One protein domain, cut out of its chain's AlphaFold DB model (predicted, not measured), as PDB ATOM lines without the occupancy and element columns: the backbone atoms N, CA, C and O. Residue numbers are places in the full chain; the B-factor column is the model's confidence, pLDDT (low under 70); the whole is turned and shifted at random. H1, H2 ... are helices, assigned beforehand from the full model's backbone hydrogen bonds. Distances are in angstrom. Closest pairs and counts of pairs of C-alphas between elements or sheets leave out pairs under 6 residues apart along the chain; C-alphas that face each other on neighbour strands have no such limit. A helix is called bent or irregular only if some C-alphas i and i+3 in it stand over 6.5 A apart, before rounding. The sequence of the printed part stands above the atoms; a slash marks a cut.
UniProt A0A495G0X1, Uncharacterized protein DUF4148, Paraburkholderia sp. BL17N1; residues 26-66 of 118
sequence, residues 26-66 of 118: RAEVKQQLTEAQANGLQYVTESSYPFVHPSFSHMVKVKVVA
ATOM      1  N   ARG A  26      63.795  43.115 -29.677       82.44
ATOM      2  CA  ARG A  26      62.706  43.972 -30.176       82.44
ATOM      3  C   ARG A  26      62.721  44.114 -31.710       82.44
ATOM      4  O   ARG A  26      61.673  44.364 -32.299       82.44
ATOM      5  N   ALA A  27      63.887  43.980 -32.344       85.56
ATOM      6  CA  ALA A  27      64.023  43.992 -33.798       85.56
ATOM      7  C   ALA A  27      63.427  42.727 -34.438       85.56
ATOM      8  O   ALA A  27      62.653  42.831 -35.385       85.56
ATOM      9  N   GLU A  28      63.708  41.555 -33.875       84.88
ATOM     10  CA  GLU A  28      63.187  40.276 -34.368       84.88
ATOM     11  C   GLU A  28      61.670  40.168 -34.169       84.88
ATOM     12  O   GLU A  28      60.964  39.735 -35.076       84.88
ATOM     13  N   VAL A  29      61.139  40.645 -33.036       88.69
ATOM     14  CA  VAL A  29      59.681  40.688 -32.804       88.69
ATOM     15  C   VAL A  29      58.981  41.550 -33.853       88.69
ATOM     16  O   VAL A  29      57.922  41.183 -34.350       88.69
ATOM     17  N   LYS A  30      59.568  42.694 -34.222       88.62
ATOM     18  CA  LYS A  30      58.999  43.552 -35.270       88.62
ATOM     19  C   LYS A  30      58.943  42.834 -36.612       88.62
ATOM     20  O   LYS A  30      57.911  42.895 -37.268       88.62
ATOM     21  N   GLN A  31      60.017  42.145 -36.990       88.69
ATOM     22  CA  GLN A  31      60.049  41.372 -38.228       88.69
ATOM     23  C   GLN A  31      58.982  40.269 -38.227       88.69
ATOM     24  O   GLN A  31      58.239  40.147 -39.196       88.69
ATOM     25  N   GLN A  32      58.844  39.532 -37.123       86.00
ATOM     26  CA  GLN A  32      57.811  38.501 -36.986       86.00
ATOM     27  C   GLN A  32      56.396  39.073 -37.055       86.00
ATOM     28  O   GLN A  32      55.528  38.473 -37.677       86.00
ATOM     29  N   LEU A  33      56.151  40.243 -36.460       88.06
ATOM     30  CA  LEU A  33      54.849  40.904 -36.552       88.06
ATOM     31  C   LEU A  33      54.540  41.356 -37.980       88.06
ATOM     32  O   LEU A  33      53.417  41.174 -38.439       88.06
ATOM     33  N   THR A  34      55.522  41.903 -38.702       88.81
ATOM     34  CA  THR A  34      55.357  42.263 -40.119       88.81
ATOM     35  C   THR A  34      55.068  41.033 -40.977       88.81
ATOM     36  O   THR A  34      54.184  41.074 -41.829       88.81
ATOM     37  N   GLU A  35      55.766  39.927 -40.732       88.38
ATOM     38  CA  GLU A  35      55.538  38.668 -41.437       88.38
ATOM     39  C   GLU A  35      54.161  38.075 -41.108       88.38
ATOM     40  O   GLU A  35      53.406  37.727 -42.012       88.38
ATOM     41  N   ALA A  36      53.772  38.029 -39.833       84.62
ATOM     42  CA  ALA A  36      52.447  37.577 -39.410       84.62
ATOM     43  C   ALA A  36      51.328  38.430 -40.031       84.62
ATOM     44  O   ALA A  36      50.310  37.901 -40.479       84.62
ATOM     45  N   GLN A  37      51.537  39.745 -40.115       82.06
ATOM     46  CA  GLN A  37      50.618  40.663 -40.774       82.06
ATOM     47  C   GLN A  37      50.501  40.375 -42.277       82.06
ATOM     48  O   GLN A  37      49.384  40.305 -42.790       82.06
ATOM     49  N   ALA A  38      51.623  40.155 -42.971       84.75
ATOM     50  CA  ALA A  38      51.635  39.768 -44.384       84.75
ATOM     51  C   ALA A  38      50.925  38.424 -44.631       84.75
ATOM     52  O   ALA A  38      50.293  38.244 -45.667       84.75
ATOM     53  N   ASN A  39      50.961  37.517 -43.653       84.19
ATOM     54  CA  ASN A  39      50.232  36.247 -43.667       84.19
ATOM     55  C   ASN A  39      48.739  36.381 -43.292       84.19
ATOM     56  O   ASN A  39      48.053  35.375 -43.127       84.19
ATOM     57  N   GLY A  40      48.213  37.599 -43.127       80.50
ATOM     58  CA  GLY A  40      46.795  37.827 -42.829       80.50
ATOM     59  C   GLY A  40      46.388  37.525 -41.383       80.50
ATOM     60  O   GLY A  40      45.207  37.627 -41.051       80.50
ATOM     61  N   LEU A  41      47.339  37.233 -40.486       79.44
ATOM     62  CA  LEU A  41      47.052  36.970 -39.069       79.44
ATOM     63  C   LEU A  41      46.581  38.220 -38.308       79.44
ATOM     64  O   LEU A  41      46.112  38.105 -37.181       79.44
ATOM     65  N   GLN A  42      46.624  39.401 -38.932       73.38
ATOM     66  CA  GLN A  42      46.054  40.641 -38.389       73.38
ATOM     67  C   GLN A  42      44.537  40.573 -38.139       73.38
ATOM     68  O   GLN A  42      44.011  41.373 -37.372       73.38
ATOM     69  N   TYR A  43      43.835  39.636 -38.787       67.19
ATOM     70  CA  TYR A  43      42.390  39.448 -38.629       67.19
ATOM     71  C   TYR A  43      42.030  38.389 -37.580       67.19
ATOM     72  O   TYR A  43      40.853  38.210 -37.264       67.19
ATOM     73  N   VAL A  44      43.025  37.691 -37.022       71.75
ATOM     74  CA  VAL A  44      42.823  36.744 -35.925       71.75
ATOM     75  C   VAL A  44      42.748  37.550 -34.633       71.75
ATOM     76  O   VAL A  44      43.739  38.096 -34.158       71.75
ATOM     77  N   THR A  45      41.543  37.657 -34.087       69.00
ATOM     78  CA  THR A  45      41.264  38.390 -32.845       69.00
ATOM     79  C   THR A  45      40.946  37.406 -31.721       69.00
ATOM     80  O   THR A  45      40.656  36.241 -31.984       69.00
ATOM     81  N   GLU A  46      40.943  37.855 -30.463       66.06
ATOM     82  CA  GLU A  46      40.537  37.016 -29.316       66.06
ATOM     83  C   GLU A  46      39.121  36.425 -29.497       66.06
ATOM     84  O   GLU A  46      38.847  35.320 -29.043       66.06
ATOM     85  N   SER A  47      38.234  37.105 -30.237       70.00
ATOM     86  CA  SER A  47      36.910  36.591 -30.628       70.00
ATOM     87  C   SER A  47      36.944  35.456 -31.655       70.00
ATOM     88  O   SER A  47      35.965  34.727 -31.794       70.00
ATOM     89  N   SER A  48      38.049  35.295 -32.379       68.44
ATOM     90  CA  SER A  48      38.292  34.149 -33.259       68.44
ATOM     91  C   SER A  48      38.790  32.925 -32.485       68.44
ATOM     92  O   SER A  48      39.014  31.879 -33.094       68.44
ATOM     93  N   TYR A  49      38.983  33.038 -31.163       66.44
ATOM     94  CA  TYR A  49      39.355  31.923 -30.306       66.44
ATOM     95  C   TYR A  49      38.123  31.333 -29.594       66.44
ATOM     96  O   TYR A  49      37.311  32.069 -29.037       66.44
ATOM     97  N   PRO A  50      37.985  29.999 -29.543       72.25
ATOM     98  CA  PRO A  50      38.841  29.015 -30.200       72.25
ATOM     99  C   PRO A  50      38.633  28.998 -31.722       72.25
ATOM    100  O   PRO A  50      37.503  29.080 -32.196       72.25
ATOM    101  N   PHE A  51      39.727  28.797 -32.476       67.94
ATOM    102  CA  PHE A  51      39.717  28.650 -33.947       67.94
ATOM    103  C   PHE A  51      38.679  27.624 -34.430       67.94
ATOM    104  O   PHE A  51      38.134  27.716 -35.526       67.94
ATOM    105  N   VAL A  52      38.393  26.639 -33.578       69.44
ATOM    106  CA  VAL A  52      37.329  25.663 -33.757       69.44
ATOM    107  C   VAL A  52      36.345  25.827 -32.611       69.44
ATOM    108  O   VAL A  52      36.711  25.611 -31.455       69.44
ATOM    109  N   HIS A  53      35.086  26.137 -32.923       71.00
ATOM    110  CA  HIS A  53      34.031  26.121 -31.912       71.00
ATOM    111  C   HIS A  53      33.991  24.735 -31.226       71.00
ATOM    112  O   HIS A  53      34.081  23.716 -31.922       71.00
ATOM    113  N   PRO A  54      33.855  24.647 -29.886       73.25
ATOM    114  CA  PRO A  54      34.058  23.401 -29.137       73.25
ATOM    115  C   PRO A  54      33.243  22.202 -29.643       73.25
ATOM    116  O   PRO A  54      33.721  21.065 -29.585       73.25
ATOM    117  N   SER A  55      32.057  22.449 -30.208       77.06
ATOM    118  CA  SER A  55      31.200  21.424 -30.815       77.06
ATOM    119  C   SER A  55      31.867  20.665 -31.967       77.06
ATOM    120  O   SER A  55      31.594  19.484 -32.145       77.06
ATOM    121  N   PHE A  56      32.770  21.293 -32.724       74.12
ATOM    122  CA  PHE A  56      33.432  20.693 -33.890       74.12
ATOM    123  C   PHE A  56      34.825  20.128 -33.581       74.12
ATOM    124  O   PHE A  56      35.494  19.593 -34.465       74.12
ATOM    125  N   SER A  57      35.266  20.189 -32.321       75.69
ATOM    126  CA  SER A  57      36.595  19.732 -31.892       75.69
ATOM    127  C   SER A  57      36.886  18.261 -32.235       75.69
ATOM    128  O   SER A  57      38.012  17.923 -32.598       75.69
ATOM    129  N   HIS A  58      35.878  17.388 -32.167       73.88
ATOM    130  CA  HIS A  58      36.006  15.967 -32.495       73.88
ATOM    131  C   HIS A  58      36.234  15.734 -33.996       73.88
ATOM    132  O   HIS A  58      37.111  14.957 -34.367       73.88
ATOM    133  N   MET A  59      35.524  16.466 -34.858       70.69
ATOM    134  CA  MET A  59      35.673  16.363 -36.312       70.69
ATOM    135  C   MET A  59      37.028  16.891 -36.784       70.69
ATOM    136  O   MET A  59      37.653  16.290 -37.655       70.69
ATOM    137  N   VAL A  60      37.526  17.976 -36.178       69.81
ATOM    138  CA  VAL A  60      38.849  18.523 -36.517       69.81
ATOM    139  C   VAL A  60      39.964  17.571 -36.096       69.81
ATOM    140  O   VAL A  60      40.877  17.337 -36.879       69.81
ATOM    141  N   LYS A  61      39.874  16.939 -34.917       66.00
ATOM    142  CA  LYS A  61      40.849  15.915 -34.499       66.00
ATOM    143  C   LYS A  61      40.887  14.729 -35.464       66.00
ATOM    144  O   LYS A  61      41.968  14.270 -35.812       66.00
ATOM    145  N   VAL A  62      39.727  14.266 -35.933       64.94
ATOM    146  CA  VAL A  62      39.641  13.162 -36.903       64.94
ATOM    147  C   VAL A  62      40.184  13.581 -38.274       64.94
ATOM    148  O   VAL A  62      40.939  12.829 -38.884       64.94
ATOM    149  N   LYS A  63      39.873  14.797 -38.741       58.06
ATOM    150  CA  LYS A  63      40.355  15.312 -40.032       58.06
ATOM    151  C   LYS A  63      41.867  15.573 -40.036       58.06
ATOM    152  O   LYS A  63      42.519  15.225 -41.011       58.06
ATOM    153  N   VAL A  64      42.436  16.104 -38.950       58.25
ATOM    154  CA  VAL A  64      43.890  16.338 -38.806       58.25
ATOM    155  C   VAL A  64      44.679  15.026 -38.786       58.25
ATOM    156  O   VAL A  64      45.772  14.960 -39.334       58.25
ATOM    157  N   VAL A  65      44.124  13.959 -38.207       57.75
ATOM    158  CA  VAL A  65      44.758  12.629 -38.234       57.75
ATOM    159  C   VAL A  65      44.651  11.975 -39.623       57.75
ATOM    160  O   VAL A  65      45.487  11.148 -39.975       57.75
ATOM    161  N   ALA A  66      43.659  12.364 -40.431       55.09
ATOM    162  CA  ALA A  66      43.398  11.794 -41.754       55.09
ATOM    163  C   ALA A  66      43.987  12.592 -42.941       55.09
ATOM    164  O   ALA A  66      43.936  12.104 -44.069       55.09
TER     165      ALA A  66
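This is residues 26 to 66 of the 118 residues of the protein "Uncharacterized protein DUF4148" of Paraburkholderia sp. BL17N1 (UniProt A0A495G0X1). Two helices of equal residue count, H1 and H2, lie at opposite ends of an elongated model and are joined by a long unnamed stretch, residues 39 to 53; the helices do not pack on each other. The printed part has 41 residues, with H1 then H2 along the chain, and is all helix with no named strand. It is extended, with a radius of gyration of the C-alphas of 14.6 A and spans of 39 by 24 by 16 A.

Start at H1, residues 26 to 38, where every O i to N i+4 pair is within hydrogen-bond range. H2, residues 54 to 66, is apart from it, and has 7 of 9 such pairs within range. H2 is irregular: C-alphas 55 and 58 are 7.5 A apart.

Find C-alpha 26 at (62.706, 43.972, -30.176); from there H1 runs 18.5 A to C-alpha 38. H2 runs 19.5 A from C-alpha 54 to C-alpha 66 at (43.398, 11.794, -41.754).

The two C-alphas farthest apart, those of Ala 27 and Ser 55, are 39.9 A apart. The printed part has no cut, and the link from H1 to H2 is long, 15 residues. Look at residues 60 to 66, among those with pLDDT under 70.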